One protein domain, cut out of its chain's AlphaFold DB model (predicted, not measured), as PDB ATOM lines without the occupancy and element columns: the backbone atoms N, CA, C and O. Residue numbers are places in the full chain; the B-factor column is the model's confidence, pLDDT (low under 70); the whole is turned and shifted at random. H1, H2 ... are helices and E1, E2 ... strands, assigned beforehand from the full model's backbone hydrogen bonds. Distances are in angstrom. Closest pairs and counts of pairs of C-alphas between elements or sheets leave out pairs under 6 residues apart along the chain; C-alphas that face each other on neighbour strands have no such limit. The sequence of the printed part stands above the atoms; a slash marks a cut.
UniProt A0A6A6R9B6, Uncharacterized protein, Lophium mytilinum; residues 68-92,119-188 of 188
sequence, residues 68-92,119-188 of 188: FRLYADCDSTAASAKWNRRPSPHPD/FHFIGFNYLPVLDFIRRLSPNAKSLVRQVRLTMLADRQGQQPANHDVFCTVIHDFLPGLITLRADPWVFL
ATOM      1  N   PHE A  68      89.231 125.258 173.065       81.00
ATOM      2  CA  PHE A  68      88.453 125.716 171.929       81.00
ATOM      3  C   PHE A  68      89.381 126.390 170.937       81.00
ATOM      4  O   PHE A  68      89.879 127.483 171.198       81.00
ATOM      5  N   ARG A  69      89.611 125.751 169.791       80.88
ATOM      6  CA  ARG A  69      90.349 126.370 168.690       80.88
ATOM      7  C   ARG A  69      89.379 127.115 167.796       80.88
ATOM      8  O   ARG A  69      88.527 126.513 167.148       80.88
ATOM      9  N   LEU A  70      89.522 128.426 167.792       80.12
ATOM     10  CA  LEU A  70      88.793 129.327 166.925       80.12
ATOM     11  C   LEU A  70      89.692 129.614 165.722       80.12
ATOM     12  O   LEU A  70      90.898 129.831 165.875       80.12
ATOM     13  N   TYR A  71      89.095 129.614 164.538       73.81
ATOM     14  CA  TYR A  71      89.746 129.957 163.279       73.81
ATOM     15  C   TYR A  71      88.933 131.063 162.616       73.81
ATOM     16  O   TYR A  71      87.705 131.069 162.729       73.81
ATOM     17  N   ALA A  72      89.604 132.005 161.958       63.78
ATOM     18  CA  ALA A  72      88.908 132.931 161.077       63.78
ATOM     19  C   ALA A  72      88.254 132.120 159.951       63.78
ATOM     20  O   ALA A  72      88.888 131.221 159.396       63.78
ATOM     21  N   ASP A  73      86.988 132.409 159.648       57.06
ATOM     22  CA  ASP A  73      86.326 131.826 158.488       57.06
ATOM     23  C   ASP A  73      86.993 132.418 157.242       57.06
ATOM     24  O   ASP A  73      86.837 133.598 156.916       57.06
ATOM     25  N   CYS A  74      87.889 131.643 156.639       48.34
ATOM     26  CA  CYS A  74      88.700 132.075 155.514       48.34
ATOM     27  C   CYS A  74      87.893 131.962 154.215       48.34
ATOM     28  O   CYS A  74      88.255 131.188 153.336       48.34
ATOM     29  N   ASP A  75      86.859 132.784 154.043       47.22
ATOM     30  CA  ASP A  75      86.308 133.056 152.703       47.22
ATOM     31  C   ASP A  75      87.286 133.896 151.850       47.22
ATOM     32  O   ASP A  75      87.097 134.105 150.651       47.22
ATOM     33  N   SER A  76      88.386 134.365 152.449       45.75
ATOM     34  CA  SER A  76      89.500 134.976 151.734       45.75
ATOM     35  C   SER A  76      90.382 133.906 151.084       45.75
ATOM     36  O   SER A  76      91.122 133.178 151.749       45.75
ATOM     37  N   THR A  77      90.381 133.887 149.753       42.91
ATOM     38  CA  THR A  77      91.244 133.085 148.864       42.91
ATOM     39  C   THR A  77      92.755 133.314 149.039       42.91
ATOM     40  O   THR A  77      93.554 132.720 148.317       42.91
ATOM     41  N   ALA A  78      93.181 134.142 150.000       47.00
ATOM     42  CA  ALA A  78      94.584 134.387 150.325       47.00
ATOM     43  C   ALA A  78      95.174 133.381 151.335       47.00
ATOM     44  O   ALA A  78      96.386 133.379 151.568       47.00
ATOM     45  N   ALA A  79      94.353 132.521 151.947       44.72
ATOM     46  CA  ALA A  79      94.844 131.505 152.865       44.72
ATOM     47  C   ALA A  79      95.500 130.350 152.082       44.72
ATOM     48  O   ALA A  79      94.855 129.634 151.317       44.72
ATOM     49  N   SER A  80      96.815 130.192 152.267       49.34
ATOM     50  CA  SER A  80      97.649 129.092 151.754       49.34
ATOM     51  C   SER A  80      96.921 127.737 151.760       49.34
ATOM     52  O   SER A  80      96.184 127.440 152.695       49.34
ATOM     53  N   ALA A  81      97.192 126.867 150.778       52.28
ATOM     54  CA  ALA A  81      96.575 125.538 150.628       52.28
ATOM     55  C   ALA A  81      96.581 124.660 151.904       52.28
ATOM     56  O   ALA A  81      95.781 123.734 152.022       52.28
ATOM     57  N   LYS A  82      97.443 124.958 152.890       54.56
ATOM     58  CA  LYS A  82      97.454 124.312 154.215       54.56
ATOM     59  C   LYS A  82      96.278 124.712 155.131       54.56
ATOM     60  O   LYS A  82      95.937 123.932 156.016       54.56
ATOM     61  N   TRP A  83      95.667 125.880 154.924       46.31
ATOM     62  CA  TRP A  83      94.563 126.450 155.718       46.31
ATOM     63  C   TRP A  83      93.178 126.059 155.211       46.31
ATOM     64  O   TRP A  83      92.225 126.064 155.978       46.31
ATOM     65  N   ASN A  84      93.087 125.593 153.966       52.28
ATOM     66  CA  ASN A  84      91.866 125.012 153.401       52.28
ATOM     67  C   ASN A  84      91.596 123.583 153.898       52.28
ATOM     68  O   ASN A  84      90.784 122.859 153.314       52.28
ATOM     69  N   ARG A  85      92.258 123.140 154.979       55.00
ATOM     70  CA  ARG A  85      91.812 121.943 155.689       55.00
ATOM     71  C   ARG A  85      90.465 122.279 156.301       55.00
ATOM     72  O   ARG A  85      90.405 122.958 157.321       55.00
ATOM     73  N   ARG A  86      89.395 121.788 155.666       54.53
ATOM     74  CA  ARG A  86      88.056 121.794 156.256       54.53
ATOM     75  C   ARG A  86      88.206 121.316 157.700       54.53
ATOM     76  O   ARG A  86      88.768 120.229 157.888       54.53
ATOM     77  N   PRO A  87      87.777 122.110 158.697       54.91
ATOM     78  CA  PRO A  87      87.754 121.649 160.071       54.91
ATOM     79  C   PRO A  87      87.074 120.286 160.066       54.91
ATOM     80  O   PRO A  87      85.981 120.152 159.507       54.91
ATOM     81  N   SER A  88      87.749 119.259 160.593       55.25
ATOM     82  CA  SER A  88      87.093 117.963 160.741       55.25
ATOM     83  C   SER A  88      85.800 118.223 161.507       55.25
ATOM     84  O   SER A  88      85.873 118.875 162.555       55.25
ATOM     85  N   PRO A  89      84.634 117.781 161.007       56.72
ATOM     86  CA  PRO A  89      83.394 117.955 161.739       56.72
ATOM     87  C   PRO A  89      83.607 117.404 163.147       56.72
ATOM     88  O   PRO A  89      84.112 116.288 163.303       56.72
ATOM     89  N   HIS A  90      83.320 118.225 164.160       55.47
ATOM     90  CA  HIS A  90      83.462 117.793 165.543       55.47
ATOM     91  C   HIS A  90      82.583 116.544 165.720       55.47
ATOM     92  O   HIS A  90      81.424 116.573 165.287       55.47
ATOM     93  N   PRO A  91      83.118 115.439 166.273       59.81
ATOM     94  CA  PRO A  91      82.387 114.177 166.348       59.81
ATOM     95  C   PRO A  91      81.087 114.315 167.148       59.81
ATOM     96  O   PRO A  91      80.125 113.601 166.870       59.81
ATOM     97  N   ASP A  92      81.024 115.278 168.072       63.00
ATOM     98  CA  ASP A  92      79.854 115.538 168.898       63.00
ATOM     99  C   ASP A  92      79.092 116.804 168.467       63.00
ATOM    100  O   ASP A  92      79.379 117.929 168.874       63.00
ATOM    101  N   PHE A 119      90.439 129.158 175.508       89.25
ATOM    102  CA  PHE A 119      90.005 129.704 174.218       89.25
ATOM    103  C   PHE A 119      91.221 130.118 173.393       89.25
ATOM    104  O   PHE A 119      91.882 131.107 173.696       89.25
ATOM    105  N   HIS A 120      91.546 129.336 172.364       87.50
ATOM    106  CA  HIS A 120      92.682 129.559 171.476       87.50
ATOM    107  C   HIS A 120      92.230 130.179 170.152       87.50
ATOM    108  O   HIS A 120      91.672 129.508 169.290       87.50
ATOM    109  N   PHE A 121      92.518 131.463 169.983       86.69
ATOM    110  CA  PHE A 121      92.284 132.219 168.761       86.69
ATOM    111  C   PHE A 121      93.497 132.090 167.838       86.69
ATOM    112  O   PHE A 121      94.573 132.601 168.151       86.69
ATOM    113  N   ILE A 122      93.327 131.413 166.700       80.62
ATOM    114  CA  ILE A 122      94.396 131.166 165.730       80.62
ATOM    115  C   ILE A 122      94.184 132.010 164.471       80.62
ATOM    116  O   ILE A 122      93.152 131.906 163.814       80.62
ATOM    117  N   GLY A 123      95.196 132.800 164.099       74.12
ATOM    118  CA  GLY A 123      95.202 133.565 162.848       74.12
ATOM    119  C   GLY A 123      94.245 134.758 162.848       74.12
ATOM    120  O   GLY A 123      93.833 135.207 161.784       74.12
ATOM    121  N   PHE A 124      93.874 135.265 164.025       71.12
ATOM    122  CA  PHE A 124      92.989 136.421 164.153       71.12
ATOM    123  C   PHE A 124      93.761 137.726 164.348       71.12
ATOM    124  O   PHE A 124      94.795 137.760 165.017       71.12
ATOM    125  N   ASN A 125      93.172 138.809 163.838       75.69
ATOM    126  CA  ASN A 125      93.427 140.170 164.309       75.69
ATOM    127  C   ASN A 125      92.674 140.420 165.633       75.69
ATOM    128  O   ASN A 125      91.900 139.585 166.093       75.69
ATOM    129  N   TYR A 126      92.841 141.592 166.243       81.81
ATOM    130  CA  TYR A 126      92.185 141.916 167.518       81.81
ATOM    131  C   TYR A 126      90.647 141.941 167.457       81.81
ATOM    132  O   TYR A 126      89.984 141.605 168.437       81.81
ATOM    133  N   LEU A 127      90.060 142.306 166.311       82.12
ATOM    134  CA  LEU A 127      88.614 142.548 166.197       82.12
ATOM    135  C   LEU A 127      87.739 141.322 166.507       82.12
ATOM    136  O   LEU A 127      86.817 141.471 167.306       82.12
ATOM    137  N   PRO A 128      87.990 140.116 165.962       81.94
ATOM    138  CA  PRO A 128      87.141 138.959 166.251       81.94
ATOM    139  C   PRO A 128      87.228 138.498 167.709       81.94
ATOM    140  O   PRO A 128      86.244 138.013 168.263       81.94
ATOM    141  N   VAL A 129      88.377 138.710 168.360       84.44
ATOM    142  CA  VAL A 129      88.531 138.453 169.799       84.44
ATOM    143  C   VAL A 129      87.668 139.430 170.600       84.44
ATOM    144  O   VAL A 129      86.933 139.013 171.493       84.44
ATOM    145  N   LEU A 130      87.691 140.720 170.248       87.12
ATOM    146  CA  LEU A 130      86.825 141.718 170.879       87.12
ATOM    147  C   LEU A 130      85.344 141.429 170.629       87.12
ATOM    148  O   LEU A 130      84.552 141.553 171.557       87.12
ATOM    149  N   ASP A 131      84.954 141.028 169.418       85.69
ATOM    150  CA  ASP A 131      83.561 140.688 169.108       85.69
ATOM    151  C   ASP A 131      83.085 139.477 169.921       85.69
ATOM    152  O   ASP A 131      82.009 139.516 170.520       85.69
ATOM    153  N   PHE A 132      83.925 138.441 170.046       88.06
ATOM    154  CA  PHE A 132      83.658 137.310 170.934       88.06
ATOM    155  C   PHE A 132      83.414 137.781 172.371       88.06
ATOM    156  O   PHE A 132      82.364 137.488 172.943       88.06
ATOM    157  N   ILE A 133      84.334 138.572 172.934       90.62
ATOM    158  CA  ILE A 133      84.223 139.078 174.308       90.62
ATOM    159  C   ILE A 133      82.973 139.950 174.473       90.62
ATOM    160  O   ILE A 133      82.268 139.832 175.474       90.62
ATOM    161  N   ARG A 134      82.645 140.808 173.499       89.19
ATOM    162  CA  ARG A 134      81.453 141.669 173.551       89.19
ATOM    163  C   ARG A 134      80.155 140.867 173.584       89.19
ATOM    164  O   ARG A 134      79.229 141.292 174.270       89.19
ATOM    165  N   ARG A 135      80.096 139.727 172.893       89.19
ATOM    166  CA  ARG A 135      78.919 138.843 172.856       89.19
ATOM    167  C   ARG A 135      78.762 137.971 174.100       89.19
ATOM    168  O   ARG A 135      77.673 137.444 174.322       89.19
ATOM    169  N   LEU A 136      79.807 137.811 174.913       90.44
ATOM    170  CA  LEU A 136      79.707 137.058 176.161       90.44
ATOM    171  C   LEU A 136      78.768 137.752 177.155       90.44
ATOM    172  O   LEU A 136      78.811 138.971 177.348       90.44
ATOM    173  N   SER A 137      77.959 136.947 177.845       90.75
ATOM    174  CA  SER A 137      77.171 137.426 178.979       90.75
ATOM    175  C   SER A 137      78.093 137.879 180.124       90.75
ATOM    176  O   SER A 137      79.218 137.382 180.231       90.75
ATOM    177  N   PRO A 138      77.644 138.783 181.016       91.69
ATOM    178  CA  PRO A 138      78.445 139.218 182.165       91.69
ATOM    179  C   PRO A 138      78.957 138.042 183.009       91.69
ATOM    180  O   PRO A 138      80.131 137.998 183.373       91.69
ATOM    181  N   ASN A 139      78.106 137.036 183.227       90.62
ATOM    182  CA  ASN A 139      78.486 135.827 183.954       90.62
ATOM    183  C   ASN A 139      79.560 135.037 183.197       90.62
ATOM    184  O   ASN A 139      80.561 134.660 183.796       90.62
ATOM    185  N   ALA A 140      79.412 134.842 181.881       91.38
ATOM    186  CA  ALA A 140      80.423 134.147 181.085       91.38
ATOM    187  C   ALA A 140      81.779 134.871 181.121       91.38
ATOM    188  O   ALA A 140      82.802 134.223 181.323       91.38
ATOM    189  N   LYS A 141      81.799 136.209 181.037       93.31
ATOM    190  CA  LYS A 141      83.032 137.015 181.148       93.31
ATOM    191  C   LYS A 141      83.783 136.781 182.458       93.31
ATOM    192  O   LYS A 141      85.005 136.685 182.449       93.31
ATOM    193  N   SER A 142      83.061 136.659 183.574       94.25
ATOM    194  CA  SER A 142      83.667 136.383 184.887       94.25
ATOM    195  C   SER A 142      84.238 134.966 185.027       94.25
ATOM    196  O   SER A 142      85.051 134.709 185.914       94.25
ATOM    197  N   LEU A 143      83.815 134.045 184.156       93.31
ATOM    198  CA  LEU A 143      84.186 132.635 184.212       93.31
ATOM    199  C   LEU A 143      85.338 132.284 183.273       93.31
ATOM    200  O   LEU A 143      86.033 131.314 183.548       93.31
ATOM    201  N   VAL A 144      85.571 133.061 182.209       93.25
ATOM    202  CA  VAL A 144      86.702 132.849 181.292       93.25
ATOM    203  C   VAL A 144      88.018 132.982 182.055       93.25
ATOM    204  O   VAL A 144      88.355 134.068 182.524       93.25
ATOM    205  N   ARG A 145      88.778 131.885 182.156       92.06
ATOM    206  CA  ARG A 145      90.075 131.865 182.859       92.06
ATOM    207  C   ARG A 145      91.282 131.882 181.935       92.06
ATOM    208  O   ARG A 145      92.319 132.421 182.317       92.06
ATOM    209  N   GLN A 146      91.174 131.281 180.753       90.69
ATOM    210  CA  GLN A 146      92.324 131.007 179.894       90.69
ATOM    211  C   GLN A 146      92.046 131.417 178.448       90.69
ATOM    212  O   GLN A 146      91.163 130.868 177.786       90.69
ATOM    213  N   VAL A 147      92.835 132.362 177.938       89.88
ATOM    214  CA  VAL A 147      92.776 132.825 176.548       89.88
ATOM    215  C   VAL A 147      94.172 132.757 175.943       89.88
ATOM    216  O   VAL A 147      95.147 133.252 176.507       89.88
ATOM    217  N   ARG A 148      94.271 132.141 174.767       87.88
ATOM    218  CA  ARG A 148      95.493 132.073 173.971       87.88
ATOM    219  C   ARG A 148      95.259 132.720 172.620       87.88
ATOM    220  O   ARG A 148      94.273 132.436 171.947       87.88
ATOM    221  N   LEU A 149      96.196 133.552 172.210       86.19
ATOM    222  CA  LEU A 149      96.165 134.317 170.983       86.19
ATOM    223  C   LEU A 149      97.385 133.938 170.157       86.19
ATOM    224  O   LEU A 149      98.518 134.007 170.627       86.19
ATOM    225  N   THR A 150      97.144 133.538 168.918       82.62
ATOM    226  CA  THR A 150      98.181 133.306 167.919       82.62
ATOM    227  C   THR A 150      97.896 134.250 166.766       82.62
ATOM    228  O   THR A 150      97.101 133.942 165.874       82.62
ATOM    229  N   MET A 151      98.486 135.441 166.847       72.88
ATOM    230  CA  MET A 151      98.234 136.537 165.912       72.88
ATOM    231  C   MET A 151      98.925 136.277 164.581       72.88
ATOM    232  O   MET A 151     100.070 135.825 164.559       72.88
ATOM    233  N   LEU A 152      98.251 136.590 163.475       69.81
ATOM    234  CA  LEU A 152      98.893 136.582 162.166       69.81
ATOM    235  C   LEU A 152      99.938 137.705 162.150       69.81
ATOM    236  O   LEU A 152      99.590 138.872 162.307       69.81
ATOM    237  N   ALA A 153     101.217 137.354 162.026       60.41
ATOM    238  CA  ALA A 153     102.265 138.357 161.910       60.41
ATOM    239  C   ALA A 153     102.071 139.129 160.599       60.41
ATOM    240  O   ALA A 153     101.976 138.520 159.529       60.41
ATOM    241  N   ASP A 154     102.042 140.459 160.673       56.94
ATOM    242  CA  ASP A 154     102.198 141.279 159.477       56.94
ATOM    243  C   ASP A 154     103.567 140.994 158.846       56.94
ATOM    244  O   ASP A 154     104.512 140.592 159.530       56.94
ATOM    245  N   ARG A 155     103.685 141.209 157.529       55.03
ATOM    246  CA  ARG A 155     104.855 140.867 156.684       55.03
ATOM    247  C   ARG A 155     106.222 141.381 157.182       55.03
ATOM    248  O   ARG A 155     107.237 141.054 156.578       55.03
ATOM    249  N   GLN A 156     106.259 142.179 158.246       54.81
ATOM    250  CA  GLN A 156     107.451 142.786 158.838       54.81
ATOM    251  C   GLN A 156     107.854 142.185 160.197       54.81
ATOM    252  O   GLN A 156     108.849 142.620 160.766       54.81
ATOM    253  N   GLY A 157     107.120 141.201 160.735       54.94
ATOM    254  CA  GLY A 157     107.491 140.514 161.983       54.94
ATOM    255  C   GLY A 157     107.487 141.398 163.240       54.94
ATOM    256  O   GLY A 157     107.892 140.938 164.305       54.94
ATOM    257  N   GLN A 158     107.031 142.650 163.139       55.59
ATOM    258  CA  GLN A 158     106.864 143.541 164.280       55.59
ATOM    259  C   GLN A 158     105.574 143.208 165.029       55.59
ATOM    260  O   GLN A 158     104.502 143.062 164.438       55.59
ATOM    261  N   GLN A 159     105.691 143.103 166.352       61.03
ATOM    262  CA  GLN A 159     104.543 143.059 167.248       61.03
ATOM    263  C   GLN A 159     103.733 144.355 167.053       61.03
ATOM    264  O   GLN A 159     104.333 145.432 167.015       61.03
ATOM    265  N   PRO A 160     102.398 144.292 166.887       65.19
ATOM    266  CA  PRO A 160     101.610 145.489 166.623       65.19
ATOM    267  C   PRO A 160     101.759 146.472 167.784       65.19
ATOM    268  O   PRO A 160     101.602 146.075 168.936       65.19
ATOM    269  N   ALA A 161     101.987 147.757 167.501       68.12
ATOM    270  CA  ALA A 161     102.136 148.800 168.529       68.12
ATOM    271  C   ALA A 161     100.948 148.873 169.515       68.12
ATOM    272  O   ALA A 161     101.078 149.373 170.626       68.12
ATOM    273  N   ASN A 162      99.791 148.336 169.121       79.56
ATOM    274  CA  ASN A 162      98.565 148.313 169.914       79.56
ATOM    275  C   ASN A 162      98.393 147.036 170.758       79.56
ATOM    276  O   ASN A 162      97.333 146.851 171.355       79.56
ATOM    277  N   HIS A 163      99.380 146.135 170.786       80.81
ATOM    278  CA  HIS A 163      99.251 144.848 171.466       80.81
ATOM    279  C   HIS A 163      99.052 144.996 172.975       80.81
ATOM    280  O   HIS A 163      98.149 144.376 173.532       80.81
ATOM    281  N   ASP A 164      99.840 145.858 173.612       82.25
ATOM    282  CA  ASP A 164      99.771 146.063 175.059       82.25
ATOM    283  C   ASP A 164      98.431 146.682 175.463       82.25
ATOM    284  O   ASP A 164      97.763 146.181 176.365       82.25
ATOM    285  N   VAL A 165      97.977 147.694 174.711       86.56
ATOM    286  CA  VAL A 165      96.654 148.317 174.892       86.56
ATOM    287  C   VAL A 165      95.550 147.272 174.772       86.56
ATOM    288  O   VAL A 165      94.624 147.233 175.578       86.56
ATOM    289  N   PHE A 166      95.646 146.394 173.776       86.94
ATOM    290  CA  PHE A 166      94.681 145.327 173.582       86.94
ATOM    291  C   PHE A 166      94.681 144.316 174.740       86.94
ATOM    292  O   PHE A 166      93.608 143.917 175.192       86.94
ATOM    293  N   CYS A 167      95.850 143.928 175.254       85.75
ATOM    294  CA  CYS A 167      95.954 143.054 176.422       85.75
ATOM    295  C   CYS A 167      95.309 143.695 177.660       85.75
ATOM    296  O   CYS A 167      94.528 143.027 178.339       85.75
ATOM    297  N   THR A 168      95.542 144.988 177.911       88.00
ATOM    298  CA  THR A 168      94.871 145.731 178.993       88.00
ATOM    299  C   THR A 168      93.354 145.706 178.828       88.00
ATOM    300  O   THR A 168      92.638 145.318 179.745       88.00
ATOM    301  N   VAL A 169      92.862 146.006 177.623       90.44
ATOM    302  CA  VAL A 169      91.428 145.978 177.309       90.44
ATOM    303  C   VAL A 169      90.825 144.590 177.556       90.44
ATOM    304  O   VAL A 169      89.726 144.476 178.099       90.44
ATOM    305  N   ILE A 170      91.529 143.518 177.188       90.62
ATOM    306  CA  ILE A 170      91.080 142.151 177.469       90.62
ATOM    307  C   ILE A 170      90.950 141.904 178.973       90.62
ATOM    308  O   ILE A 170      89.939 141.343 179.396       90.62
ATOM    309  N   HIS A 171      91.943 142.309 179.764       89.44
ATOM    310  CA  HIS A 171      91.905 142.140 181.216       89.44
ATOM    311  C   HIS A 171      90.745 142.912 181.855       89.44
ATOM    312  O   HIS A 171      90.070 142.369 182.729       89.44
ATOM    313  N   ASP A 172      90.436 144.110 181.356       90.88
ATOM    314  CA  ASP A 172      89.302 144.904 181.840       90.88
ATOM    315  C   ASP A 172      87.949 144.245 181.520       90.88
ATOM    316  O   ASP A 172      87.021 144.257 182.333       90.88
ATOM    317  N   PHE A 173      87.811 143.642 180.333       91.12
ATOM    318  CA  PHE A 173      86.562 142.998 179.920       91.12
ATOM    319  C   PHE A 173      86.384 141.568 180.446       91.12
ATOM    320  O   PHE A 173      85.250 141.076 180.477       91.12
ATOM    321  N   LEU A 174      87.469 140.897 180.838       92.69
ATOM    322  CA  LEU A 174      87.475 139.538 181.375       92.69
ATOM    323  C   LEU A 174      88.062 139.543 182.795       92.69
ATOM    324  O   LEU A 174      89.200 139.120 182.993       92.69
ATOM    325  N   PRO A 175      87.277 139.941 183.814       91.44
ATOM    326  CA  PRO A 175      87.769 140.021 185.192       91.44
ATOM    327  C   PRO A 175      88.158 138.650 185.765       91.44
ATOM    328  O   PRO A 175      88.862 138.562 186.765       91.44
ATOM    329  N   GLY A 176      87.681 137.565 185.147       87.38
ATOM    330  CA  GLY A 176      88.038 136.206 185.525       87.38
ATOM    331  C   GLY A 176      89.373 135.717 184.965       87.38
ATOM    332  O   GLY A 176      89.813 134.636 185.361       87.38
ATOM    333  N   LEU A 177      90.007 136.460 184.059       90.56
ATOM    334  CA  LEU A 177      91.142 135.983 183.280       90.56
ATOM    335  C   LEU A 177      92.379 135.771 184.159       90.56
ATOM    336  O   LEU A 177      92.868 136.696 184.799       90.56
ATOM    337  N   ILE A 178      92.899 134.544 184.157       89.12
ATOM    338  CA  ILE A 178      94.116 134.156 184.886       89.12
ATOM    339  C   ILE A 178      95.298 134.109 183.919       89.12
ATOM    340  O   ILE A 178      96.381 134.599 184.225       89.12
ATOM    341  N   THR A 179      95.079 133.531 182.738       87.06
ATOM    342  CA  THR A 179      96.137 133.279 181.762       87.06
ATOM    343  C   THR A 179      95.768 133.901 180.425       87.06
ATOM    344  O   THR A 179      94.856 133.425 179.748       87.06
ATOM    345  N   LEU A 180      96.524 134.925 180.025       86.25
ATOM    346  CA  LEU A 180      96.534 135.467 178.671       86.25
ATOM    347  C   LEU A 180      97.884 135.142 178.030       86.25
ATOM    348  O   LEU A 180      98.919 135.617 178.488       86.25
ATOM    349  N   ARG A 181      97.886 134.307 176.989       83.94
ATOM    350  CA  ARG A 181      99.096 134.025 176.202       83.94
ATOM    351  C   ARG A 181      98.959 134.625 174.819       83.94
ATOM    352  O   ARG A 181      98.012 134.288 174.117       83.94
ATOM    353  N   ALA A 182      99.904 135.463 174.425       77.38
ATOM    354  CA  ALA A 182     100.032 135.948 173.062       77.38
ATOM    355  C   ALA A 182     101.330 135.396 172.479       77.38
ATOM    356  O   ALA A 182     102.410 135.909 172.756       77.38
ATOM    357  N   ASP A 183     101.217 134.317 171.709       70.31
ATOM    358  CA  ASP A 183     102.384 133.712 171.081       70.31
ATOM    359  C   ASP A 183     102.587 134.352 169.698       70.31
ATOM    360  O   ASP A 183     101.635 134.386 168.900       70.31
ATOM    361  N   PRO A 184     103.804 134.837 169.376       61.25
ATOM    362  CA  PRO A 184     104.150 135.147 168.000       61.25
ATOM    363  C   PRO A 184     104.022 133.873 167.162       61.25
ATOM    364  O   PRO A 184     104.131 132.753 167.664       61.25
ATOM    365  N   TRP A 185     103.738 134.041 165.875       55.84
ATOM    366  CA  TRP A 185     103.473 132.944 164.950       55.84
ATOM    367  C   TRP A 185     104.751 132.123 164.690       55.84
ATOM    368  O   TRP A 185     105.433 132.309 163.687       55.84
ATOM    369  N   VAL A 186     105.113 131.233 165.615       43.97
ATOM    370  CA  VAL A 186     106.272 130.344 165.493       43.97
ATOM    371  C   VAL A 186     105.765 128.931 165.225       43.97
ATOM    372  O   VAL A 186     105.125 128.314 166.075       43.97
ATOM    373  N   PHE A 187     106.020 128.428 164.016       44.69
ATOM    374  CA  PHE A 187     105.926 126.998 163.734       44.69
ATOM    375  C   PHE A 187     107.108 126.299 164.421       44.69
ATOM    376  O   PHE A 187     108.257 126.624 164.126       44.69
ATOM    377  N   LEU A 188     106.817 125.344 165.305       34.00
ATOM    378  CA  LEU A 188     107.677 124.180 165.529       34.00
ATOM    379  C   LEU A 188     107.073 123.005 164.760       34.00
ATOM    380  O   LEU A 188     105.823 122.879 164.786       34.00
TER     381      LEU A 188
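AT A GLANCE: This is residues 68 to 92 and 119 to 188 of the 188 residues of an uncharacterized protein of Lophium mytilinum (UniProt A0A6A6R9B6). A small wall of four parallel strands has two helices, H1 and H3, loosely side by side on one side of it, with the short helix H2 set steeply across near their last residues. A long stretch with no named element, residues 72 to 92, leads away from the end of E1, and its residues 76 to 82 stick out from the body. The printed part has 95 residues, with three named helices and four named strands in the order E1, E2, H1, H2, E3, H3, E4; the sheet's order is E1, E2, E3, E4, and the class is mixed, helices and strands. The whole is only just compact, close to loose, with a radius of gyration of the C-alphas of 14.4 A and spans of 39 by 38 by 25 A.

IN THESE COORDINATES: Strand E1 is residues 68 to 71, starting at C-alpha 68 (88.453, 125.716, 171.929). Strand E2, residues 119 to 124, is 12.5 A long. Helix H1, residues 126 to 135, measures 14.6 A, and helix H2 is residues 138 to 143. Strand E3, residues 146 to 151, measures 16.2 A. Helix H3, residues 163 to 173, measures 15.4 A from C-alpha 163 (99.251, 144.848, 171.466). Strand E4, residues 179 to 183, measures 12.4 A and ends at C-alpha 183 (102.384, 133.712, 171.081).

HOW THE PARTS SIT: In the sheet, E1 and E2 are parallel at 13 degrees, with N 70 and O 120 2.8 A apart, within hydrogen-bond range. E2 and E3 are parallel at 11 degrees, with N 121 and O 148 at 2.8 A. E3 and E4 are parallel at 14 degrees, with N 149 and O 181 at 2.7 A. E1 and E4 are the edge strands. E2, H1, H2, E3 and E3, H3, E4 are strand-helix-strand units, two parallel neighbour strands with helices between, each with a right-handed crossover. H1 only grazes the sheet with residues 126 to 129, and H3 only grazes it with residues 163 to 171. H1 and H3 only just touch, with 3 pairs of C-alphas within 8 A, the closest those of Ile 133 and Phe 173 at 7.2 A; they run the same way at a shallow tilt of 4 degrees. H2 is not on the sheet. It is close to H1 but not clearly touching, the closest C-alphas being those of Ile 133 and Lys 141 at 7.2 A, at a steep tilt of 66 degrees. In H1, H2 and H3 every O i to N i+4 pair is within hydrogen-bond range.

THE WHOLE: The C-alphas of Asp 92 and Gln 156, 40.1 A apart, are the two farthest from each other. Residues 93 to 118 are not printed, and C-alphas 92 and 119 are 18.2 A apart across the cut. The link from E3 to H3 is long, with 11 residues. Mean pLDDT of the printed part is 73.9; residues 72 to 92, 152 to 161 and 184 to 188 are under 70.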